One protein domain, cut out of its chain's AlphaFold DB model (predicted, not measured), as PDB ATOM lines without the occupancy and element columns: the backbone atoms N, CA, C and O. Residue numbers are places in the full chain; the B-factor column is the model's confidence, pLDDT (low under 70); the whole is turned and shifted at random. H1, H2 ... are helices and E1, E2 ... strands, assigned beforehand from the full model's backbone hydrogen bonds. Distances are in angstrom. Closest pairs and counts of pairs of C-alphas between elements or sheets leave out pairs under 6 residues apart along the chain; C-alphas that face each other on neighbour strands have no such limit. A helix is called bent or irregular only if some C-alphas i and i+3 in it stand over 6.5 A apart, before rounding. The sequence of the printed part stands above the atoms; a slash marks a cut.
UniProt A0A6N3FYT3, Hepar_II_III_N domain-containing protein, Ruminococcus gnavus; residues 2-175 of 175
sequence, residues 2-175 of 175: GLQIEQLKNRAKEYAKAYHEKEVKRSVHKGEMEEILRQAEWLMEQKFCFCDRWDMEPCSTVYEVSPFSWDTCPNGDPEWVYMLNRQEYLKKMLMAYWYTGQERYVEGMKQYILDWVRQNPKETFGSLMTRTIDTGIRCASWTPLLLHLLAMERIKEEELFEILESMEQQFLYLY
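AT A GLANCE: This is residues 2 to 175 of the 175 residues of the protein "Hepar_II_III_N domain-containing protein" of Ruminococcus gnavus (UniProt A0A6N3FYT3). A helical hairpin, H5 and H6, makes the core, with H3 crossing it on one side and the bent helix H7 and H8 packed on the other. A small strand hairpin, E1 and E2, lies at the rim by the last residues of H3 and by H4, while H1, far out, packs on the arm H7b. The printed part has 174 residues with eight named helices and two named strands, in the order H1 H2 H3 E1 E2 H4 H5 H6 H7 H8; the sheet, E1 - E2, is antiparallel and the class is mostly helix. The whole is compact, with a radius of gyration of the C-alphas of 16.1 A and spans of 45 by 42 by 27 A.

HOW THE PARTS SIT: E1, residues 47 to 50, and E2, residues 59 to 64, form an antiparallel hairpin, with N 48 and O 63 at 2.8 A and N 59 and O 50 at 2.7 A, within hydrogen-bond range. The closest C-alphas of E1 and H3, residues 30 to 44, are those of Phe 48 and Trp 42, 6.5 A apart; those of E1 and H4, residues 78 to 86, are Phe 50 and Met 83, 7.3 A. H3 touches H5, residues 88 to 100, closest at C-alphas Ala 40 and Met 93, 5.0 A, at a steep tilt of 67 degrees, only just short of perpendicular. H5 and H6, residues 103 to 119, form a helical hairpin, closest at C-alphas Met 93 and Tyr 105, 5.0 A, with a shallow tilt of 21 degrees, opposite ways. H2, residues 21 to 27, touches H5, closest at C-alphas Glu 21 and Trp 98, 6.3 A. H7, residues 132 to 151, was assigned as one helix by its hydrogen bonds but is bent, C-alphas 141 and 144 being 6.6 A apart; its arms are H7a, residues 132 to 141, and H7b, residues 144 to 151. H7a touches H4, closest at C-alphas Arg 138 and Arg 86, 4.5 A. H8, residues 157 to 173, touches H6, closest at C-alphas Ser 166 and Val 117, 6.2 A, and H7a, at Met 167 and Cys 139, 6.5 A. H1, residues 2 to 18, touches H7b, closest at C-alphas Lys 13 and Ala 151, 4.5 A. Every O i to N i+4 pair is within hydrogen-bond range in H1, H2, H3, H4, H6, H7a, H7b and H8, and 6 of 9 in H5.

IN THESE COORDINATES: H1 begins at C-alpha 2 (14.103, -45.077, 10.476) and is 24.8 A long; H3 is 21.4 A, H5 20.3 A and H6 24.2 A. H8, 24.3 A, ends at C-alpha 173 (34.219, -34.449, -5.335).

THE WHOLE: The two C-alphas farthest apart, those of Leu 3 and Gly 76, are 48.3 A apart. The printed part has no cut; the links E2 to H4 and H6 to H7 are long. The mean pLDDT of the printed part is 91.6, with residue 2 and residues 19 to 28 under 70.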
ATOM      1  N   GLY A   2      14.464 -45.630   9.149       68.19
ATOM      2  CA  GLY A   2      14.103 -45.077  10.476       68.19
ATOM      3  C   GLY A   2      14.922 -45.609  11.670       68.19
ATOM      4  O   GLY A   2      15.339 -44.838  12.527       68.19
ATOM      5  N   LEU A   3      15.264 -46.906  11.684       70.81
ATOM      6  CA  LEU A   3      16.125 -47.495  12.725       70.81
ATOM      7  C   LEU A   3      17.559 -46.919  12.725       70.81
ATOM      8  O   LEU A   3      18.157 -46.769  13.785       70.81
ATOM      9  N   GLN A   4      18.103 -46.582  11.550       80.69
ATOM     10  CA  GLN A   4      19.452 -46.015  11.415       80.69
ATOM     11  C   GLN A   4      19.490 -44.551  11.873       80.69
ATOM     12  O   GLN A   4      20.450 -44.144  12.522       80.69
ATOM     13  N   ILE A   5      18.430 -43.781  11.598       80.19
ATOM     14  CA  ILE A   5      18.295 -42.398  12.080       80.19
ATOM     15  C   ILE A   5      18.201 -42.375  13.605       80.19
ATOM     16  O   ILE A   5      18.894 -41.590  14.245       80.19
ATOM     17  N   GLU A   6      17.402 -43.256  14.210       84.06
ATOM     18  CA  GLU A   6      17.312 -43.309  15.673       84.06
ATOM     19  C   GLU A   6      18.632 -43.719  16.330       84.06
ATOM     20  O   GLU A   6      19.042 -43.145  17.340       84.06
ATOM     21  N   GLN A   7      19.370 -44.656  15.734       86.25
ATOM     22  CA  GLN A   7      20.730 -44.961  16.184       86.25
ATOM     23  C   GLN A   7      21.650 -43.735  16.091       86.25
ATOM     24  O   GLN A   7      22.414 -43.476  17.022       86.25
ATOM     25  N   LEU A   8      21.557 -42.958  15.010       86.25
ATOM     26  CA  LEU A   8      22.342 -41.739  14.834       86.25
ATOM     27  C   LEU A   8      21.981 -40.670  15.878       86.25
ATOM     28  O   LEU A   8      22.884 -40.120  16.504       86.25
ATOM     29  N   LYS A   9      20.689 -40.427  16.129       86.94
ATOM     30  CA  LYS A   9      20.218 -39.503  17.176       86.94
ATOM     31  C   LYS A   9      20.719 -39.919  18.557       86.94
ATOM     32  O   LYS A   9      21.189 -39.077  19.317       86.94
ATOM     33  N   ASN A  10      20.680 -41.212  18.877       87.56
ATOM     34  CA  ASN A  10      21.188 -41.716  20.153       87.56
ATOM     35  C   ASN A  10      22.697 -41.484  20.302       87.56
ATOM     36  O   ASN A  10      23.134 -40.950  21.321       87.56
ATOM     37  N   ARG A  11      23.487 -41.772  19.260       87.56
ATOM     38  CA  ARG A  11      24.931 -41.482  19.256       87.56
ATOM     39  C   ARG A  11      25.222 -39.984  19.341       87.56
ATOM     40  O   ARG A  11      26.146 -39.580  20.041       87.56
ATOM     41  N   ALA A  12      24.425 -39.150  18.679       89.81
ATOM     42  CA  ALA A  12      24.536 -37.697  18.767       89.81
ATOM     43  C   ALA A  12      24.252 -37.196  20.194       89.81
ATOM     44  O   ALA A  12      24.992 -36.365  20.716       89.81
ATOM     45  N   LYS A  13      23.239 -37.754  20.873       88.06
ATOM     46  CA  LYS A  13      22.948 -37.469  22.288       88.06
ATOM     47  C   LYS A  13      24.092 -37.896  23.210       88.06
ATOM     48  O   LYS A  13      24.386 -37.192  24.173       88.06
ATOM     49  N   GLU A  14      24.748 -39.021  22.940       86.81
ATOM     50  CA  GLU A  14      25.949 -39.444  23.675       86.81
ATOM     51  C   GLU A  14      27.125 -38.487  23.449       86.81
ATOM     52  O   GLU A  14      27.752 -38.052  24.414       86.81
ATOM     53  N   TYR A  15      27.370 -38.088  22.199       84.56
ATOM     54  CA  TYR A  15      28.381 -37.087  21.854       84.56
ATOM     55  C   TYR A  15      28.125 -35.748  22.560       84.56
ATOM     56  O   TYR A  15      29.022 -35.199  23.195       84.56
ATOM     57  N   ALA A  16      26.885 -35.251  22.533       79.19
ATOM     58  CA  ALA A  16      26.514 -33.991  23.174       79.19
ATOM     59  C   ALA A  16      26.647 -34.030  24.707       79.19
ATOM     60  O   ALA A  16      26.867 -32.994  25.326       79.19
ATOM     61  N   LYS A  17      26.554 -35.211  25.338       76.12
ATOM     62  CA  LYS A  17      26.879 -35.360  26.766       76.12
ATOM     63  C   LYS A  17      28.373 -35.184  27.022       76.12
ATOM     64  O   LYS A  17      28.721 -34.571  28.016       76.12
ATOM     65  N   ALA A  18      29.241 -35.694  26.150       70.06
ATOM     66  CA  ALA A  18      30.684 -35.471  26.267       70.06
ATOM     67  C   ALA A  18      31.065 -34.008  25.974       70.06
ATOM     68  O   ALA A  18      31.989 -33.480  26.579       70.06
ATOM     69  N   TYR A  19      30.324 -33.342  25.086       67.19
ATOM     70  CA  TYR A  19      30.496 -31.932  24.740       67.19
ATOM     71  C   TYR A  19      29.609 -31.042  25.630       67.19
ATOM     72  O   TYR A  19      28.602 -30.476  25.203       67.19
ATOM     73  N   HIS A  20      29.932 -30.970  26.921       60.03
ATOM     74  CA  HIS A  20      29.092 -30.271  27.890       60.03
ATOM     75  C   HIS A  20      29.090 -28.743  27.682       60.03
ATOM     76  O   HIS A  20      30.130 -28.091  27.748       60.03
ATOM     77  N   GLU A  21      27.897 -28.138  27.610       63.09
ATOM     78  CA  GLU A  21      27.662 -26.679  27.698       63.09
ATOM     79  C   GLU A  21      28.461 -26.026  28.843       63.09
ATOM     80  O   GLU A  21      29.023 -24.939  28.709       63.09
ATOM     81  N   LYS A  22      28.554 -26.725  29.984       63.22
ATOM     82  CA  LYS A  22      29.302 -26.280  31.166       63.22
ATOM     83  C   LYS A  22      30.804 -26.178  30.921       63.22
ATOM     84  O   LYS A  22      31.436 -25.344  31.555       63.22
ATOM     85  N   GLU A  23      31.377 -27.006  30.055       63.56
ATOM     86  CA  GLU A  23      32.802 -26.950  29.725       63.56
ATOM     87  C   GLU A  23      33.091 -25.802  28.765       63.56
ATOM     88  O   GLU A  23      33.995 -25.018  29.040       63.56
ATOM     89  N   VAL A  24      32.250 -25.607  27.741       63.97
ATOM     90  CA  VAL A  24      32.347 -24.457  26.822       63.97
ATOM     91  C   VAL A  24      32.200 -23.127  27.572       63.97
ATOM     92  O   VAL A  24      32.944 -22.179  27.338       63.97
ATOM     93  N   LYS A  25      31.278 -23.050  28.539       66.25
ATOM     94  CA  LYS A  25      31.115 -21.858  29.390       66.25
ATOM     95  C   LYS A  25      32.261 -21.645  30.382       66.25
ATOM     96  O   LYS A  25      32.471 -20.516  30.809       66.25
ATOM     97  N   ARG A  26      32.968 -22.705  30.789       63.31
ATOM     98  CA  ARG A  26      34.080 -22.633  31.755       63.31
ATOM     99  C   ARG A  26      35.417 -22.293  31.108       63.31
ATOM    100  O   ARG A  26      36.257 -21.708  31.782       63.31
ATOM    101  N   SER A  27      35.630 -22.693  29.857       62.53
ATOM    102  CA  SER A  27      36.915 -22.558  29.164       62.53
ATOM    103  C   SER A  27      37.118 -21.208  28.474       62.53
ATOM    104  O   SER A  27      38.243 -20.897  28.097       62.53
ATOM    105  N   VAL A  28      36.057 -20.413  28.318       68.44
ATOM    106  CA  VAL A  28      36.075 -19.164  27.547       68.44
ATOM    107  C   VAL A  28      36.125 -17.958  28.484       68.44
ATOM    108  O   VAL A  28      35.300 -17.821  29.392       68.44
ATOM    109  N   HIS A  29      37.088 -17.061  28.265       76.81
ATOM    110  CA  HIS A  29      37.185 -15.823  29.036       76.81
ATOM    111  C   HIS A  29      36.036 -14.863  28.685       76.81
ATOM    112  O   HIS A  29      35.556 -14.834  27.556       76.81
ATOM    113  N   LYS A  30      35.618 -14.009  29.632       78.50
ATOM    114  CA  LYS A  30      34.486 -13.076  29.436       78.50
ATOM    115  C   LYS A  30      34.605 -12.232  28.154       78.50
ATOM    116  O   LYS A  30      33.619 -12.080  27.444       78.50
ATOM    117  N   GLY A  31      35.801 -11.724  27.842       80.81
ATOM    118  CA  GLY A  31      36.026 -10.938  26.621       80.81
ATOM    119  C   GLY A  31      35.872 -11.753  25.331       80.81
ATOM    120  O   GLY A  31      35.331 -11.255  24.351       80.81
ATOM    121  N   GLU A  32      36.271 -13.026  25.340       85.44
ATOM    122  CA  GLU A  32      36.081 -13.931  24.197       85.44
ATOM    123  C   GLU A  32      34.596 -14.273  24.004       85.44
ATOM    124  O   GLU A  32      34.114 -14.328  22.876       85.44
ATOM    125  N   MET A  33      33.843 -14.433  25.097       89.06
ATOM    126  CA  MET A  33      32.389 -14.628  25.047       89.06
ATOM    127  C   MET A  33      31.670 -13.425  24.417       89.06
ATOM    128  O   MET A  33      30.805 -13.615  23.564       89.06
ATOM    129  N   GLU A  34      32.004 -12.197  24.827       92.12
ATOM    130  CA  GLU A  34      31.411 -10.973  24.266       92.12
ATOM    131  C   GLU A  34      31.684 -10.856  22.758       92.12
ATOM    132  O   GLU A  34      30.784 -10.511  21.990       92.12
ATOM    133  N   GLU A  35      32.891 -11.226  22.324       92.44
ATOM    134  CA  GLU A  35      33.264 -11.268  20.910       92.44
ATOM    135  C   GLU A  35      32.442 -12.295  20.120       92.44
ATOM    136  O   GLU A  35      31.896 -11.974  19.063       92.44
ATOM    137  N   ILE A  36      32.292 -13.513  20.649       93.44
ATOM    138  CA  ILE A  36      31.486 -14.573  20.024       93.44
ATOM    139  C   ILE A  36      30.035 -14.126  19.857       93.44
ATOM    140  O   ILE A  36      29.457 -14.314  18.787       93.44
ATOM    141  N   LEU A  37      29.447 -13.521  20.894       95.56
ATOM    142  CA  LEU A  37      28.073 -13.024  20.839       95.56
ATOM    143  C   LEU A  37      27.917 -11.911  19.804       95.56
ATOM    144  O   LEU A  37      26.950 -11.920  19.046       95.56
ATOM    145  N   ARG A  38      28.882 -10.988  19.730       96.62
ATOM    146  CA  ARG A  38      28.875  -9.916  18.731       96.62
ATOM    147  C   ARG A  38      28.943 -10.469  17.311       96.62
ATOM    148  O   ARG A  38      28.153 -10.063  16.466       96.62
ATOM    149  N   GLN A  39      29.846 -11.412  17.056       96.50
ATOM    150  CA  GLN A  39      29.970 -12.028  15.735       96.50
ATOM    151  C   GLN A  39      28.746 -12.874  15.378       96.50
ATOM    152  O   GLN A  39      28.306 -12.844  14.235       96.50
ATOM    153  N   ALA A  40      28.148 -13.585  16.336       97.62
ATOM    154  CA  ALA A  40      26.899 -14.301  16.098       97.62
ATOM    155  C   ALA A  40      25.746 -13.349  15.740       97.62
ATOM    156  O   ALA A  40      24.934 -13.692  14.885       97.62
ATOM    157  N   GLU A  41      25.684 -12.155  16.338       98.12
ATOM    158  CA  GLU A  41      24.703 -11.135  15.948       98.12
ATOM    159  C   GLU A  41      24.964 -10.607  14.536       98.12
ATOM    160  O   GLU A  41      24.037 -10.521  13.738       98.12
ATOM    161  N   TRP A  42      26.224 -10.348  14.179       98.00
ATOM    162  CA  TRP A  42      26.583  -9.992  12.804       98.00
ATOM    163  C   TRP A  42      26.137 -11.055  11.800       98.00
ATOM    164  O   TRP A  42      25.546 -10.709  10.782       98.00
ATOM    165  N   LEU A  43      26.308 -12.342  12.113       97.81
ATOM    166  CA  LEU A  43      25.814 -13.420  11.255       97.81
ATOM    167  C   LEU A  43      24.285 -13.395  11.099       97.81
ATOM    168  O   LEU A  43      23.793 -13.707  10.017       97.81
ATOM    169  N   MET A  44      23.523 -12.995  12.123       97.75
ATOM    170  CA  MET A  44      22.067 -12.806  11.996       97.75
ATOM    171  C   MET A  44      21.704 -11.640  11.062       97.75
ATOM    172  O   MET A  44      20.624 -11.638  10.478       97.75
ATOM    173  N   GLU A  45      22.608 -10.674  10.904       97.00
ATOM    174  CA  GLU A  45      22.481  -9.497  10.038       97.00
ATOM    175  C   GLU A  45      23.197  -9.663   8.681       97.00
ATOM    176  O   GLU A  45      23.380  -8.678   7.971       97.00
ATOM    177  N   GLN A  46      23.635 -10.881   8.324       96.81
ATOM    178  CA  GLN A  46      24.424 -11.159   7.107       96.81
ATOM    179  C   GLN A  46      25.706 -10.315   7.006       96.81
ATOM    180  O   GLN A  46      26.153  -9.925   5.925       96.81
ATOM    181  N   LYS A  47      26.320 -10.051   8.160       97.31
ATOM    182  CA  LYS A  47      27.610  -9.383   8.301       97.31
ATOM    183  C   LYS A  47      28.680 -10.400   8.671       97.31
ATOM    184  O   LYS A  47      28.517 -11.184   9.606       97.31
ATOM    185  N   PHE A  48      29.794 -10.360   7.953       96.62
ATOM    186  CA  PHE A  48      30.874 -11.333   8.071       96.62
ATOM    187  C   PHE A  48      32.190 -10.635   8.391       96.62
ATOM    188  O   PHE A  48      32.522  -9.593   7.824       96.62
ATOM    189  N   CYS A  49      32.935 -11.235   9.313       94.38
ATOM    190  CA  CYS A  49      34.274 -10.835   9.713       94.38
ATOM    191  C   CYS A  49      35.068 -12.117   9.965       94.38
ATOM    192  O   CYS A  49      34.612 -12.985  10.713       94.38
ATOM    193  N   PHE A  50      36.236 -12.233   9.345       93.81
ATOM    194  CA  PHE A  50      37.079 -13.423   9.421       93.81
ATOM    195  C   PHE A  50      38.335 -13.072  10.213       93.81
ATOM    196  O   PHE A  50      39.367 -12.750   9.646       93.81
ATOM    197  N   CYS A  51      38.231 -13.017  11.539       90.38
ATOM    198  CA  CYS A  51      39.331 -12.603  12.414       90.38
ATOM    199  C   CYS A  51      39.684 -13.639  13.494       90.38
ATOM    200  O   CYS A  51      40.244 -13.282  14.535       90.38
ATOM    201  N   ASP A  52      39.335 -14.910  13.289       88.44
ATOM    202  CA  ASP A  52      39.714 -15.995  14.191       88.44
ATOM    203  C   ASP A  52      41.195 -16.358  14.023       88.44
ATOM    204  O   ASP A  52      41.804 -16.179  12.973       88.44
ATOM    205  N   ARG A  53      41.787 -16.942  15.074       85.19
ATOM    206  CA  ARG A  53      43.221 -17.301  15.111       85.19
ATOM    207  C   ARG A  53      43.682 -18.232  13.985       85.19
ATOM    208  O   ARG A  53      44.876 -18.279  13.714       85.19
ATOM    209  N   TRP A  54      42.765 -19.008  13.415       83.56
ATOM    210  CA  TRP A  54      43.053 -20.023  12.401       83.56
ATOM    211  C   TRP A  54      42.473 -19.670  11.031       83.56
ATOM    212  O   TRP A  54      42.576 -20.481  10.112       83.56
ATOM    213  N   ASP A  55      41.891 -18.477  10.885       89.12
ATOM    214  CA  ASP A  55      41.453 -17.996   9.582       89.12
ATOM    215  C   ASP A  55      42.684 -17.871   8.681       89.12
ATOM    216  O   ASP A  55      43.671 -17.235   9.049       89.12
ATOM    217  N   MET A  56      42.655 -18.526   7.516       86.69
ATOM    218  CA  MET A  56      43.835 -18.537   6.638       86.69
ATOM    219  C   MET A  56      44.068 -17.178   5.979       86.69
ATOM    220  O   MET A  56      45.199 -16.881   5.625       86.69
ATOM    221  N   GLU A  57      43.024 -16.354   5.878       84.31
ATOM    222  CA  GLU A  57      43.091 -14.989   5.354       84.31
ATOM    223  C   GLU A  57      42.362 -14.035   6.315       84.31
ATOM    224  O   GLU A  57      41.197 -13.685   6.092       84.31
ATOM    225  N   PRO A  58      43.000 -13.659   7.445       87.25
ATOM    226  CA  PRO A  58      42.364 -12.824   8.449       87.25
ATOM    227  C   PRO A  58      41.992 -11.445   7.896       87.25
ATOM    228  O   PRO A  58      42.843 -10.657   7.482       87.25
ATOM    229  N   CYS A  59      40.710 -11.113   7.974       87.56
ATOM    230  CA  CYS A  59      40.134  -9.832   7.620       87.56
ATOM    231  C   CYS A  59      39.299  -9.296   8.790       87.56
ATOM    232  O   CYS A  59      38.219  -9.799   9.098       87.56
ATOM    233  N   SER A  60      39.796  -8.235   9.432       89.38
ATOM    234  CA  SER A  60      39.114  -7.534  10.531       89.38
ATOM    235  C   SER A  60      38.045  -6.542  10.061       89.38
ATOM    236  O   SER A  60      37.383  -5.907  10.883       89.38
ATOM    237  N   THR A  61      37.887  -6.377   8.744       93.44
ATOM    238  CA  THR A  61      36.831  -5.536   8.176       93.44
ATOM    239  C   THR A  61      35.531  -6.326   8.146       93.44
ATOM    240  O   THR A  61      35.472  -7.414   7.579       93.44
ATOM    241  N   VAL A  62      34.486  -5.757   8.745       95.94
ATOM    242  CA  VAL A  62      33.138  -6.327   8.708       95.94
ATOM    243  C   VAL A  62      32.488  -5.957   7.381       95.94
ATOM    244  O   VAL A  62      32.345  -4.772   7.076       95.94
ATOM    245  N   TYR A  63      32.066  -6.958   6.617       96.00
ATOM    246  CA  TYR A  63      31.341  -6.764   5.365       96.00
ATOM    247  C   TYR A  63      29.899  -7.230   5.502       96.00
ATOM    248  O   TYR A  63      29.649  -8.348   5.944       96.00
ATOM    249  N   GLU A  64      28.959  -6.378   5.104       95.81
ATOM    250  CA  GLU A  64      27.557  -6.749   4.928       95.81
ATOM    251  C   GLU A  64      27.354  -7.353   3.536       95.81
ATOM    252  O   GLU A  64      27.840  -6.813   2.541       95.81
ATOM    253  N   VAL A  65      26.644  -8.476   3.469       93.25
ATOM    254  CA  VAL A  65      26.412  -9.244   2.243       93.25
ATOM    255  C   VAL A  65      24.923  -9.175   1.922       93.25
ATOM    256  O   VAL A  65      24.153 -10.064   2.276       93.25
ATOM    257  N   SER A  66      24.517  -8.064   1.304       88.38
ATOM    258  CA  SER A  66      23.123  -7.752   0.976       88.38
ATOM    259  C   SER A  66      23.018  -7.157  -0.440       88.38
ATOM    260  O   SER A  66      23.631  -6.117  -0.702       88.38
ATOM    261  N   PRO A  67      22.263  -7.779  -1.371       88.69
ATOM    262  CA  PRO A  67      21.571  -9.062  -1.219       88.69
ATOM    263  C   PRO A  67      22.558 -10.222  -1.011       88.69
ATOM    264  O   PRO A  67      23.675 -10.192  -1.523       88.69
ATOM    265  N   PHE A  68      22.145 -11.238  -0.252       93.75
ATOM    266  CA  PHE A  68      23.039 -12.337   0.099       93.75
ATOM    267  C   PHE A  68      23.281 -13.293  -1.071       93.75
ATOM    268  O   PHE A  68      22.326 -13.810  -1.651       93.75
ATOM    269  N   SER A  69      24.554 -13.553  -1.379       95.06
ATOM    270  CA  SER A  69      24.987 -14.574  -2.339       95.06
ATOM    271  C   SER A  69      26.314 -15.201  -1.914       95.06
ATOM    272  O   SER A  69      27.205 -14.503  -1.419       95.06
ATOM    273  N   TRP A  70      26.462 -16.505  -2.151       97.06
ATOM    274  CA  TRP A  70      27.643 -17.295  -1.779       97.06
ATOM    275  C   TRP A  70      28.906 -16.975  -2.587       97.06
ATOM    276  O   TRP A  70      29.993 -17.386  -2.187       97.06
ATOM    277  N   ASP A  71      28.777 -16.237  -3.690       95.56
ATOM    278  CA  ASP A  71      29.869 -15.768  -4.551       95.56
ATOM    279  C   ASP A  71      30.196 -14.274  -4.367       95.56
ATOM    280  O   ASP A  71      31.037 -13.726  -5.085       95.56
ATOM    281  N   THR A  72      29.556 -13.604  -3.399       93.06
ATOM    282  CA  THR A  72      29.808 -12.184  -3.120       93.06
ATOM    283  C   THR A  72      31.270 -11.978  -2.749       93.06
ATOM    284  O   THR A  72      31.825 -12.726  -1.956       93.06
ATOM    285  N   CYS A  73      31.894 -10.934  -3.286       93.25
ATOM    286  CA  CYS A  73      33.301 -10.627  -3.053       93.25
ATOM    287  C   CYS A  73      33.453  -9.125  -2.757       93.25
ATOM    288  O   CYS A  73      33.807  -8.338  -3.638       93.25
ATOM    289  N   PRO A  74      33.118  -8.680  -1.535       91.94
ATOM    290  CA  PRO A  74      32.974  -7.260  -1.226       91.94
ATOM    291  C   PRO A  74      34.315  -6.513  -1.177       91.94
ATOM    292  O   PRO A  74      34.346  -5.296  -1.345       91.94
ATOM    293  N   ASN A  75      35.426  -7.226  -0.983       89.94
ATOM    294  CA  ASN A  75      36.781  -6.674  -1.017       89.94
ATOM    295  C   ASN A  75      37.474  -6.829  -2.387       89.94
ATOM    296  O   ASN A  75      38.604  -6.369  -2.540       89.94
ATOM    297  N   GLY A  76      36.826  -7.471  -3.367       91.88
ATOM    298  CA  GLY A  76      37.404  -7.762  -4.683       91.88
ATOM    299  C   GLY A  76      38.461  -8.876  -4.704       91.88
ATOM    300  O   GLY A  76      39.055  -9.108  -5.756       91.88
ATOM    301  N   ASP A  77      38.690  -9.563  -3.581       92.25
ATOM    302  CA  ASP A  77      39.618 -10.688  -3.459       92.25
ATOM    303  C   ASP A  77      38.864 -12.037  -3.375       92.25
ATOM    304  O   ASP A  77      38.083 -12.246  -2.437       92.25
ATOM    305  N   PRO A  78      39.091 -12.981  -4.313       93.12
ATOM    306  CA  PRO A  78      38.495 -14.318  -4.275       93.12
ATOM    307  C   PRO A  78      38.732 -15.091  -2.973       93.12
ATOM    308  O   PRO A  78      37.889 -15.912  -2.611       93.12
ATOM    309  N   GLU A  79      39.816 -14.817  -2.239       93.50
ATOM    310  CA  GLU A  79      40.055 -15.449  -0.936       93.50
ATOM    311  C   GLU A  79      38.932 -15.167   0.073       93.50
ATOM    312  O   GLU A  79      38.608 -16.017   0.905       93.50
ATOM    313  N   TRP A  80      38.237 -14.032  -0.058       95.19
ATOM    314  CA  TRP A  80      37.061 -13.745   0.758       95.19
ATOM    315  C   TRP A  80      35.912 -14.726   0.477       95.19
ATOM    316  O   TRP A  80      35.261 -15.198   1.409       95.19
ATOM    317  N   VAL A  81      35.694 -15.089  -0.794       96.38
ATOM    318  CA  VAL A  81      34.674 -16.077  -1.190       96.38
ATOM    319  C   VAL A  81      35.026 -17.448  -0.621       96.38
ATOM    320  O   VAL A  81      34.153 -18.160  -0.121       96.38
ATOM    321  N   TYR A  82      36.308 -17.813  -0.632       95.88
ATOM    322  CA  TYR A  82      36.777 -19.064  -0.039       95.88
ATOM    323  C   TYR A  82      36.523 -19.096   1.473       95.88
ATOM    324  O   TYR A  82      35.949 -20.063   1.971       95.88
ATOM    325  N   MET A  83      36.846 -18.013   2.190       95.75
ATOM    326  CA  MET A  83      36.557 -17.874   3.622       95.75
ATOM    327  C   MET A  83      35.058 -17.965   3.933       95.75
ATOM    328  O   MET A  83      34.666 -18.695   4.850       95.75
ATOM    329  N   LEU A  84      34.206 -17.300   3.143       97.12
ATOM    330  CA  LEU A  84      32.750 -17.400   3.278       97.12
ATOM    331  C   LEU A  84      32.283 -18.859   3.151       97.12
ATOM    332  O   LEU A  84      31.465 -19.337   3.935       97.12
ATOM    333  N   ASN A  85      32.840 -19.602   2.196       97.88
ATOM    334  CA  ASN A  85      32.394 -20.957   1.891       97.88
ATOM    335  C   ASN A  85      33.018 -22.055   2.767       97.88
ATOM    336  O   ASN A  85      32.573 -23.199   2.686       97.88
ATOM    337  N   ARG A  86      33.971 -21.738   3.651       97.06
ATOM    338  CA  ARG A  86      34.445 -22.665   4.701       97.06
ATOM    339  C   ARG A  86      33.438 -22.852   5.828       97.06
ATOM    340  O   ARG A  86      33.439 -23.889   6.481       97.06
ATOM    341  N   GLN A  87      32.597 -21.845   6.071       97.25
ATOM    342  CA  GLN A  87      31.543 -21.842   7.092       97.25
ATOM    343  C   GLN A  87      31.986 -22.201   8.527       97.25
ATOM    344  O   GLN A  87      31.151 -22.478   9.390       97.25
ATOM    345  N   GLU A  88      33.283 -22.121   8.838       95.50
ATOM    346  CA  GLU A  88      33.823 -22.340  10.189       95.50
ATOM    347  C   GLU A  88      33.204 -21.392  11.224       95.50
ATOM    348  O   GLU A  88      33.056 -21.738  12.399       95.50
ATOM    349  N   TYR A  89      32.807 -20.195  10.785       96.00
ATOM    350  CA  TYR A  89      32.182 -19.169  11.612       96.00
ATOM    351  C   TYR A  89      30.816 -19.589  12.175       96.00
ATOM    352  O   TYR A  89      30.409 -19.060  13.211       96.00
ATOM    353  N   LEU A  90      30.124 -20.565  11.572       97.81
ATOM    354  CA  LEU A  90      28.799 -21.006  12.027       97.81
ATOM    355  C   LEU A  90      28.810 -21.578  13.450       97.81
ATOM    356  O   LEU A  90      27.823 -21.445  14.176       97.81
ATOM    357  N   LYS A  91      29.948 -22.120  13.911       94.75
ATOM    358  CA  LYS A  91      30.112 -22.578  15.303       94.75
ATOM    359  C   LYS A  91      29.821 -21.476  16.328       94.75
ATOM    360  O   LYS A  91      29.347 -21.772  17.421       94.75
ATOM    361  N   LYS A  92      30.040 -20.202  15.975       95.19
ATOM    362  CA  LYS A  92      29.775 -19.055  16.858       95.19
ATOM    363  C   LYS A  92      28.289 -18.896  17.159       95.19
ATOM    364  O   LYS A  92      27.945 -18.514  18.270       95.19
ATOM    365  N   MET A  93      27.412 -19.256  16.221       97.94
ATOM    366  CA  MET A  93      25.965 -19.241  16.446       97.94
ATOM    367  C   MET A  93      25.561 -20.321  17.458       97.94
ATOM    368  O   MET A  93      24.830 -20.041  18.407       97.94
ATOM    369  N   LEU A  94      26.110 -21.533  17.341       94.94
ATOM    370  CA  LEU A  94      25.893 -22.585  18.338       94.94
ATOM    371  C   LEU A  94      26.422 -22.183  19.727       94.94
ATOM    372  O   LEU A  94      25.751 -22.383  20.738       94.94
ATOM    373  N   MET A  95      27.596 -21.550  19.786       92.69
ATOM    374  CA  MET A  95      28.139 -21.022  21.039       92.69
ATOM    375  C   MET A  95      27.257 -19.915  21.629       92.69
ATOM    376  O   MET A  95      26.982 -19.924  22.829       92.69
ATOM    377  N   ALA A  96      26.756 -18.994  20.803       94.94
ATOM    378  CA  ALA A  96      25.823 -17.956  21.229       94.94
ATOM    379  C   ALA A  96      24.516 -18.545  21.779       94.94
ATOM    380  O   ALA A  96      24.017 -18.067  22.802       94.94
ATOM    381  N   TYR A  97      24.002 -19.621  21.175       94.31
ATOM    382  CA  TYR A  97      22.892 -20.387  21.737       94.31
ATOM    383  C   TYR A  97      23.228 -20.919  23.131       94.31
ATOM    384  O   TYR A  97      22.469 -20.673  24.062       94.31
ATOM    385  N   TRP A  98      24.379 -21.565  23.326       90.25
ATOM    386  CA  TRP A  98      24.758 -22.046  24.657       90.25
ATOM    387  C   TRP A  98      24.853 -20.915  25.677       90.25
ATOM    388  O   TRP A  98      24.379 -21.066  26.800       90.25
ATOM    389  N   TYR A  99      25.411 -19.764  25.310       89.81
ATOM    390  CA  TYR A  99      25.518 -18.622  26.217       89.81
ATOM    391  C   TYR A  99      24.173 -17.997  26.590       89.81
ATOM    392  O   TYR A  99      24.007 -17.577  27.735       89.81
ATOM    393  N   THR A 100      23.230 -17.932  25.652       92.50
ATOM    394  CA  THR A 100      22.020 -17.106  25.789       92.50
ATOM    395  C   THR A 100      20.721 -17.897  25.924       92.50
ATOM    396  O   THR A 100      19.724 -17.341  26.376       92.50
ATOM    397  N   GLY A 101      20.704 -19.161  25.503       92.25
ATOM    398  CA  GLY A 101      19.499 -19.974  25.339       92.25
ATOM    399  C   GLY A 101      18.595 -19.545  24.175       92.25
ATOM    400  O   GLY A 101      17.482 -20.047  24.060       92.25
ATOM    401  N   GLN A 102      19.022 -18.605  23.320       96.69
ATOM    402  CA  GLN A 102      18.173 -18.079  22.249       96.69
ATOM    403  C   GLN A 102      18.177 -18.988  21.014       96.69
ATOM    404  O   GLN A 102      19.164 -19.066  20.282       96.69
ATOM    405  N   GLU A 103      17.035 -19.614  20.733       97.00
ATOM    406  CA  GLU A 103      16.851 -20.567  19.625       97.00
ATOM    407  C   GLU A 103      17.127 -19.971  18.232       97.00
ATOM    408  O   GLU A 103      17.504 -20.700  17.316       97.00
ATOM    409  N   ARG A 104      17.018 -18.642  18.069       98.19
ATOM    410  CA  ARG A 104      17.284 -17.957  16.789       98.19
ATOM    411  C   ARG A 104      18.676 -18.247  16.229       98.19
ATOM    412  O   ARG A 104      18.831 -18.299  15.015       98.19
ATOM    413  N   TYR A 105      19.668 -18.467  17.092       98.44
ATOM    414  CA  TYR A 105      21.022 -18.776  16.644       98.44
ATOM    415  C   TYR A 105      21.131 -20.193  16.068       98.44
ATOM    416  O   TYR A 105      21.814 -20.392  15.069       98.44
ATOM    417  N   VAL A 106      20.432 -21.172  16.653       97.88
ATOM    418  CA  VAL A 106      20.391 -22.545  16.121       97.88
ATOM    419  C   VAL A 106      19.638 -22.572  14.793       97.88
ATOM    420  O   VAL A 106      20.108 -23.191  13.839       97.88
ATOM    421  N   GLU A 107      18.511 -21.861  14.709       98.38
ATOM    422  CA  GLU A 107      17.728 -21.785  13.473       98.38
ATOM    423  C   GLU A 107      18.498 -21.073  12.356       98.38
ATOM    424  O   GLU A 107      18.582 -21.593  11.247       98.38
ATOM    425  N   GLY A 108      19.137 -19.935  12.650       98.31
ATOM    426  CA  GLY A 108      19.957 -19.209  11.678       98.31
ATOM    427  C   GLY A 108      21.148 -20.032  11.182       98.31
ATOM    428  O   GLY A 108      21.400 -20.095   9.981       98.31
ATOM    429  N   MET A 109      21.835 -20.742  12.083       98.56
ATOM    430  CA  MET A 109      22.918 -21.662  11.725       98.56
ATOM    431  C   MET A 109      22.441 -22.755  10.762       98.56
ATOM    432  O   MET A 109      23.070 -22.993   9.733       98.56
ATOM    433  N   LYS A 110      21.321 -23.416  11.085       98.56
ATOM    434  CA  LYS A 110      20.721 -24.454  10.239       98.56
ATOM    435  C   LYS A 110      20.309 -23.885   8.878       98.56
ATOM    436  O   LYS A 110      20.558 -24.522   7.856       98.56
ATOM    437  N   GLN A 111      19.736 -22.682   8.856       98.44
ATOM    438  CA  GLN A 111      19.324 -22.009   7.629       98.44
ATOM    439  C   GLN A 111      20.515 -21.696   6.715       98.44
ATOM    440  O   GLN A 111      20.388 -21.894   5.513       98.44
ATOM    441  N   TYR A 112      21.671 -21.288   7.253       98.62
ATOM    442  CA  TYR A 112      22.887 -21.100   6.450       98.62
ATOM    443  C   TYR A 112      23.361 -22.393   5.776       98.62
ATOM    444  O   TYR A 112      23.731 -22.371   4.603       98.62
ATOM    445  N   ILE A 113      23.329 -23.521   6.495       98.75
ATOM    446  CA  ILE A 113      23.730 -24.823   5.942       98.75
ATOM    447  C   ILE A 113      22.761 -25.244   4.830       98.75
ATOM    448  O   ILE A 113      23.191 -25.560   3.725       98.75
ATOM    449  N   LEU A 114      21.453 -25.211   5.102       98.75
ATOM    450  CA  LEU A 114      20.426 -25.605   4.130       98.75
ATOM    451  C   LEU A 114      20.414 -24.702   2.896       98.75
ATOM    452  O   LEU A 114      20.263 -25.187   1.779       98.75
ATOM    453  N   ASP A 115      20.568 -23.394   3.088       98.50
ATOM    454  CA  ASP A 115      20.648 -22.445   1.984       98.50
ATOM    455  C   ASP A 115      21.862 -22.732   1.094       98.50
ATOM    456  O   ASP A 115      21.713 -22.843  -0.123       98.50
ATOM    457  N   TRP A 116      23.035 -22.977   1.689       98.50
ATOM    458  CA  TRP A 116      24.221 -23.365   0.928       98.50
ATOM    459  C   TRP A 116      23.986 -24.642   0.119       98.50
ATOM    460  O   TRP A 116      24.276 -24.660  -1.077       98.50
ATOM    461  N   VAL A 117      23.426 -25.681   0.753       98.44
ATOM    462  CA  VAL A 117      23.111 -26.974   0.114       98.44
ATOM    463  C   VAL A 117      22.214 -26.784  -1.106       98.44
ATOM    464  O   VAL A 117      22.454 -27.384  -2.151       98.44
ATOM    465  N   ARG A 118      21.198 -25.927  -0.993       98.00
ATOM    466  CA  ARG A 118      20.216 -25.684  -2.057       98.00
ATOM    467  C   ARG A 118      20.766 -24.818  -3.187       98.00
ATOM    468  O   ARG A 118      20.354 -24.997  -4.330       98.00
ATOM    469  N   GLN A 119      21.671 -23.889  -2.881       97.44
ATOM    470  CA  GLN A 119      22.251 -22.978  -3.871       97.44
ATOM    471  C   GLN A 119      23.501 -23.531  -4.570       97.44
ATOM    472  O   GLN A 119      23.831 -23.072  -5.661       97.44
ATOM    473  N   ASN A 120      24.175 -24.527  -3.988       97.44
ATOM    474  CA  ASN A 120      25.411 -25.105  -4.525       97.44
ATOM    475  C   ASN A 120      25.245 -26.609  -4.812       97.44
ATOM    476  O   ASN A 120      25.903 -27.438  -4.175       97.44
ATOM    477  N   PRO A 121      24.368 -26.999  -5.761       96.75
ATOM    478  CA  PRO A 121      24.237 -28.396  -6.156       96.75
ATOM    479  C   PRO A 121      25.521 -28.884  -6.847       96.75
ATOM    480  O   PRO A 121      26.357 -28.079  -7.268       96.75
ATOM    481  N   LYS A 122      25.681 -30.203  -6.999       95.12
ATOM    482  CA  LYS A 122      26.894 -30.836  -7.557       95.12
ATOM    483  C   LYS A 122      27.371 -30.258  -8.893       95.12
ATOM    484  O   LYS A 122      28.562 -30.278  -9.180       95.12
ATOM    485  N   GLU A 123      26.465 -29.730  -9.713       95.75
ATOM    486  CA  GLU A 123      26.777 -29.105 -11.003       95.75
ATOM    487  C   GLU A 123      27.622 -27.829 -10.851       95.75
ATOM    488  O   GLU A 123      28.269 -27.401 -11.804       95.75
ATOM    489  N   THR A 124      27.633 -27.229  -9.660       94.12
ATOM    490  CA  THR A 124      28.414 -26.027  -9.330       94.12
ATOM    491  C   THR A 124      29.816 -26.342  -8.807       94.12
ATOM    492  O   THR A 124      30.583 -25.418  -8.525       94.12
ATOM    493  N   PHE A 125      30.174 -27.620  -8.651       95.31
ATOM    494  CA  PHE A 125      31.450 -28.012  -8.059       95.31
ATOM    495  C   PHE A 125      32.635 -27.640  -8.961       95.31
ATOM    496  O   PHE A 125      32.596 -27.810 -10.177       95.31
ATOM    497  N   GLY A 126      33.700 -27.109  -8.354       93.31
ATOM    498  CA  GLY A 126      34.822 -26.474  -9.056       93.31
ATOM    499  C   GLY A 126      34.669 -24.960  -9.248       93.31
ATOM    500  O   GLY A 126      35.570 -24.321  -9.789       93.31
ATOM    501  N   SER A 127      33.561 -24.376  -8.787       95.81
ATOM    502  CA  SER A 127      33.373 -22.924  -8.675       95.81
ATOM    503  C   SER A 127      34.171 -22.316  -7.513       95.81
ATOM    504  O   SER A 127      34.770 -23.027  -6.701       95.81
ATOM    505  N   LEU A 128      34.122 -20.984  -7.382       95.25
ATOM    506  CA  LEU A 128      34.724 -20.274  -6.248       95.25
ATOM    507  C   LEU A 128      34.192 -20.766  -4.889       95.25
ATOM    508  O   LEU A 128      34.941 -20.811  -3.923       95.25
ATOM    509  N   MET A 129      32.937 -21.206  -4.817       96.81
ATOM    510  CA  MET A 129      32.291 -21.653  -3.577       96.81
ATOM    511  C   MET A 129      32.725 -23.060  -3.136       96.81
ATOM    512  O   MET A 129      32.464 -23.492  -2.011       96.81
ATOM    513  N   THR A 130      33.365 -23.812  -4.031       96.69
ATOM    514  CA  THR A 130      33.553 -25.262  -3.882       96.69
ATOM    515  C   THR A 130      34.984 -25.712  -4.143       96.69
ATOM    516  O   THR A 130      35.217 -26.908  -4.323       96.69
ATOM    517  N   ARG A 131      35.966 -24.800  -4.102       95.75
ATOM    518  CA  ARG A 131      37.394 -25.156  -4.156       95.75
ATOM    519  C   ARG A 131      37.696 -26.258  -3.128       95.75
ATOM    520  O   ARG A 131      37.172 -26.260  -2.015       95.75
ATOM    521  N   THR A 132      38.513 -27.234  -3.521       96.62
ATOM    522  CA  THR A 132      38.680 -28.514  -2.806       96.62
ATOM    523  C   THR A 132      39.052 -28.356  -1.329       96.62
ATOM    524  O   THR A 132      38.441 -28.996  -0.475       96.62
ATOM    525  N   ILE A 133      39.995 -27.466  -1.001       96.06
ATOM    526  CA  ILE A 133      40.379 -27.183   0.392       96.06
ATOM    527  C   ILE A 133      39.203 -26.641   1.215       96.06
ATOM    528  O   ILE A 133      38.949 -27.122   2.318       96.06
ATOM    529  N   ASP A 134      38.448 -25.692   0.664       96.50
ATOM    530  CA  ASP A 134      37.339 -25.042   1.363       96.50
ATOM    531  C   ASP A 134      36.159 -26.007   1.528       96.50
ATOM    532  O   ASP A 134      35.526 -26.038   2.581       96.50
ATOM    533  N   THR A 135      35.930 -26.873   0.537       97.81
ATOM    534  CA  THR A 135      34.964 -27.977   0.613       97.81
ATOM    535  C   THR A 135      35.318 -28.973   1.720       97.81
ATOM    536  O   THR A 135      34.452 -29.336   2.516       97.81
ATOM    537  N   GLY A 136      36.590 -29.368   1.837       97.69
ATOM    538  CA  GLY A 136      37.046 -30.227   2.934       97.69
ATOM    539  C   GLY A 136      36.822 -29.593   4.313       97.69
ATOM    540  O   GLY A 136      36.289 -30.241   5.218       97.69
ATOM    541  N   ILE A 137      37.166 -28.309   4.458       97.25
ATOM    542  CA  ILE A 137      36.979 -27.547   5.703       97.25
ATOM    543  C   ILE A 137      35.494 -27.385   6.046       97.25
ATOM    544  O   ILE A 137      35.115 -27.565   7.205       97.25
ATOM    545  N   ARG A 138      34.636 -27.096   5.063       97.94
ATOM    546  CA  ARG A 138      33.187 -26.964   5.262       97.94
ATOM    547  C   ARG A 138      32.572 -28.263   5.768       97.94
ATOM    548  O   ARG A 138      31.885 -28.243   6.788       97.94
ATOM    549  N   CYS A 139      32.883 -29.398   5.139       97.81
ATOM    550  CA  CYS A 139      32.415 -30.704   5.613       97.81
ATOM    551  C   CYS A 139      32.886 -30.994   7.050       97.81
ATOM    552  O   CYS A 139      32.097 -31.451   7.887       97.81
ATOM    553  N   ALA A 140      34.147 -30.685   7.371       96.69
ATOM    554  CA  ALA A 140      34.672 -30.826   8.731       96.69
ATOM    555  C   ALA A 140      33.948 -29.910   9.736       96.69
ATOM    556  O   ALA A 140      33.634 -30.343  10.844       96.69
ATOM    557  N   SER A 141      33.629 -28.679   9.333       96.19
ATOM    558  CA  SER A 141      32.934 -27.680  10.153       96.19
ATOM    559  C   SER A 141      31.475 -28.040  10.407       96.19
ATOM    560  O   SER A 141      30.987 -27.875  11.522       96.19
ATOM    561  N   TRP A 142      30.774 -28.572   9.405       98.00
ATOM    562  CA  TRP A 142      29.374 -28.983   9.527       98.00
ATOM    563  C   TRP A 142      29.180 -30.207  10.411       98.00
ATOM    564  O   TRP A 142      28.195 -30.276  11.143       98.00
ATOM    565  N   THR A 143      30.115 -31.159  10.375       95.12
ATOM    566  CA  THR A 143      30.005 -32.436  11.098       95.12
ATOM    567  C   THR A 143      29.609 -32.272  12.580       95.12
ATOM    568  O   THR A 143      28.596 -32.854  12.981       95.12
ATOM    569  N   PRO A 144      30.313 -31.478  13.416       92.69
ATOM    570  CA  PRO A 144      29.894 -31.272  14.803       92.69
ATOM    571  C   PRO A 144      28.564 -30.512  14.921       92.69
ATOM    572  O   PRO A 144      27.760 -30.836  15.794       92.69
ATOM    573  N   LEU A 145      28.281 -29.545  14.042       95.69
ATOM    574  CA  LEU A 145      27.026 -28.779  14.080       95.69
ATOM    575  C   LEU A 145      25.815 -29.679  13.820       95.69
ATOM    576  O   LEU A 145      24.810 -29.571  14.521       95.69
ATOM    577  N   LEU A 146      25.929 -30.617  12.877       95.88
ATOM    578  CA  LEU A 146      24.889 -31.604  12.587       95.88
ATOM    579  C   LEU A 146      24.663 -32.563  13.754       95.88
ATOM    580  O   LEU A 146      23.514 -32.846  14.091       95.88
ATOM    581  N   LEU A 147      25.729 -33.017  14.422       93.19
ATOM    582  CA  LEU A 147      25.597 -33.819  15.641       93.19
ATOM    583  C   LEU A 147      24.838 -33.051  16.729       93.19
ATOM    584  O   LEU A 147      23.960 -33.616  17.378       93.19
ATOM    585  N   HIS A 148      25.119 -31.760  16.906       92.81
ATOM    586  CA  HIS A 148      24.377 -30.935  17.855       92.81
ATOM    587  C   HIS A 148      22.914 -30.741  17.443       92.81
ATOM    588  O   HIS A 148      22.032 -30.918  18.282       92.81
ATOM    589  N   LEU A 149      22.626 -30.450  16.172       95.25
ATOM    590  CA  LEU A 149      21.252 -30.337  15.668       95.25
ATOM    591  C   LEU A 149      20.447 -31.626  15.897       95.25
ATOM    592  O   LEU A 149      19.301 -31.561  16.340       95.25
ATOM    593  N   LEU A 150      21.060 -32.790  15.667       94.19
ATOM    594  CA  LEU A 150      20.455 -34.098  15.927       94.19
ATOM    595  C   LEU A 150      20.219 -34.344  17.417       94.19
ATOM    596  O   LEU A 150      19.135 -34.775  17.806       94.19
ATOM    597  N   ALA A 151      21.218 -34.066  18.257       92.06
ATOM    598  CA  ALA A 151      21.124 -34.272  19.699       92.06
ATOM    599  C   ALA A 151      20.054 -33.383  20.351       92.06
ATOM    600  O   ALA A 151      19.390 -33.817  21.291       92.06
ATOM    601  N   MET A 152      19.897 -32.158  19.843       91.88
ATOM    602  CA  MET A 152      18.904 -31.183  20.298       91.88
ATOM    603  C   MET A 152      17.522 -31.384  19.660       91.88
ATOM    604  O   MET A 152      16.593 -30.664  20.015       91.88
ATOM    605  N   GLU A 153      17.376 -32.327  18.721       93.38
ATOM    606  CA  GLU A 153      16.142 -32.548  17.949       93.38
ATOM    607  C   GLU A 153      15.669 -31.269  17.220       93.38
ATOM    608  O   GLU A 153      14.483 -30.947  17.166       93.38
ATOM    609  N   ARG A 154      16.624 -30.510  16.660       95.12
ATOM    610  CA  ARG A 154      16.409 -29.216  15.977       95.12
ATOM    611  C   ARG A 154      16.508 -29.290  14.449       95.12
ATOM    612  O   ARG A 154      16.562 -28.256  13.790       95.12
ATOM    613  N   ILE A 155      16.518 -30.494  13.889       95.44
ATOM    614  CA  ILE A 155      16.554 -30.738  12.446       95.44
ATOM    615  C   ILE A 155      15.515 -31.788  12.071       95.44
ATOM    616  O   ILE A 155      15.377 -32.803  12.762       95.44
ATOM    617  N   LYS A 156      14.763 -31.531  11.000       95.19
ATOM    618  CA  LYS A 156      13.801 -32.499  10.465       95.19
ATOM    619  C   LYS A 156      14.514 -33.578   9.656       95.19
ATOM    620  O   LYS A 156      15.651 -33.394   9.226       95.19
ATOM    621  N   GLU A 157      13.857 -34.713   9.438       93.50
ATOM    622  CA  GLU A 157      14.478 -35.816   8.697       93.50
ATOM    623  C   GLU A 157      14.762 -35.423   7.245       93.50
ATOM    624  O   GLU A 157      15.857 -35.685   6.760       93.50
ATOM    625  N   GLU A 158      13.839 -34.725   6.581       95.69
ATOM    626  CA  GLU A 158      14.025 -34.227   5.216       95.69
ATOM    627  C   GLU A 158      15.221 -33.267   5.094       95.69
ATOM    628  O   GLU A 158      16.056 -33.432   4.208       95.69
ATOM    629  N   GLU A 159      15.369 -32.339   6.044       97.56
ATOM    630  CA  GLU A 159      16.485 -31.388   6.103       97.56
ATOM    631  C   GLU A 159      17.816 -32.115   6.324       97.56
ATOM    632  O   GLU A 159      18.824 -31.796   5.698       97.56
ATOM    633  N   LEU A 160      17.827 -33.119   7.208       96.25
ATOM    634  CA  LEU A 160      19.005 -33.942   7.452       96.25
ATOM    635  C   LEU A 160      19.425 -34.693   6.186       96.25
ATOM    636  O   LEU A 160      20.614 -34.739   5.882       96.25
ATOM    637  N   PHE A 161      18.474 -35.278   5.456       95.69
ATOM    638  CA  PHE A 161      18.771 -35.999   4.221       95.69
ATOM    639  C   PHE A 161      19.330 -35.081   3.135       95.69
ATOM    640  O   PHE A 161      20.341 -35.445   2.538       95.69
ATOM    641  N   GLU A 162      18.752 -33.890   2.942       97.50
ATOM    642  CA  GLU A 162      19.287 -32.878   2.017       97.50
ATOM    643  C   GLU A 162      20.768 -32.581   2.316       97.50
ATOM    644  O   GLU A 162      21.614 -32.585   1.418       97.50
ATOM    645  N   ILE A 163      21.106 -32.371   3.592       98.25
ATOM    646  CA  ILE A 163      22.481 -32.056   3.993       98.25
ATOM    647  C   ILE A 163      23.407 -33.262   3.816       98.25
ATOM    648  O   ILE A 163      24.520 -33.103   3.316       98.25
ATOM    649  N   LEU A 164      22.976 -34.464   4.211       97.00
ATOM    650  CA  LEU A 164      23.795 -35.673   4.096       97.00
ATOM    651  C   LEU A 164      24.084 -36.036   2.635       97.00
ATOM    652  O   LEU A 164      25.223 -36.380   2.327       97.00
ATOM    653  N   GLU A 165      23.100 -35.912   1.742       97.81
ATOM    654  CA  GLU A 165      23.292 -36.127   0.304       97.81
ATOM    655  C   GLU A 165      24.276 -35.100  -0.278       97.81
ATOM    656  O   GLU A 165      25.198 -35.459  -1.012       97.81
ATOM    657  N   SER A 166      24.153 -33.827   0.108       98.31
ATOM    658  CA  SER A 166      25.113 -32.796  -0.299       98.31
ATOM    659  C   SER A 166      26.524 -33.069   0.225       98.31
ATOM    660  O   SER A 166      27.498 -32.919  -0.514       98.31
ATOM    661  N   MET A 167      26.671 -33.492   1.483       97.94
ATOM    662  CA  MET A 167      27.976 -33.850   2.046       97.94
ATOM    663  C   MET A 167      28.581 -35.070   1.346       97.94
ATOM    664  O   MET A 167      29.776 -35.066   1.070       97.94
ATOM    665  N   GLU A 168      27.782 -36.090   1.019       97.62
ATOM    666  CA  GLU A 168      28.232 -37.244   0.230       97.62
ATOM    667  C   GLU A 168      28.786 -36.801  -1.129       97.62
ATOM    668  O   GLU A 168      29.909 -37.162  -1.483       97.62
ATOM    669  N   GLN A 169      28.049 -35.959  -1.857       98.12
ATOM    670  CA  GLN A 169      28.500 -35.408  -3.137       98.12
ATOM    671  C   GLN A 169      29.802 -34.609  -2.984       98.12
ATOM    672  O   GLN A 169      30.714 -34.757  -3.797       98.12
ATOM    673  N   GLN A 170      29.917 -33.797  -1.930       97.94
ATOM    674  CA  GLN A 170      31.137 -33.047  -1.629       97.94
ATOM    675  C   GLN A 170      32.317 -33.971  -1.320       97.94
ATOM    676  O   GLN A 170      33.416 -33.716  -1.797       97.94
ATOM    677  N   PHE A 171      32.116 -35.060  -0.575       97.31
ATOM    678  CA  PHE A 171      33.176 -36.040  -0.340       97.31
ATOM    679  C   PHE A 171      33.597 -36.740  -1.629       97.31
ATOM    680  O   PHE A 171      34.793 -36.869  -1.862       97.31
ATOM    681  N   LEU A 172      32.648 -37.138  -2.480       96.94
ATOM    682  CA  LEU A 172      32.946 -37.731  -3.787       96.94
ATOM    683  C   LEU A 172      33.732 -36.776  -4.692       96.94
ATOM    684  O   LEU A 172      34.594 -37.227  -5.432       96.94
ATOM    685  N   TYR A 173      33.469 -35.472  -4.607       96.31
ATOM    686  CA  TYR A 173      34.219 -34.449  -5.335       96.31
ATOM    687  C   TYR A 173      35.679 -34.297  -4.869       96.31
ATOM    688  O   TYR A 173      36.519 -33.822  -5.630       96.31
ATOM    689  N   LEU A 174      35.997 -34.685  -3.630       95.19
ATOM    690  CA  LEU A 174      37.355 -34.603  -3.079       95.19
ATOM    691  C   LEU A 174      38.245 -35.814  -3.422       95.19
ATOM    692  O   LEU A 174      39.436 -35.764  -3.110       95.19
ATOM    693  N   TYR A 175      37.689 -36.875  -4.019       87.50
ATOM    694  CA  TYR A 175      38.419 -38.062  -4.489       87.50
ATOM    695  C   TYR A 175      38.795 -37.948  -5.968       87.50
ATOM    696  O   TYR A 175      39.931 -38.359  -6.299       87.50
TER     697      TYR A 175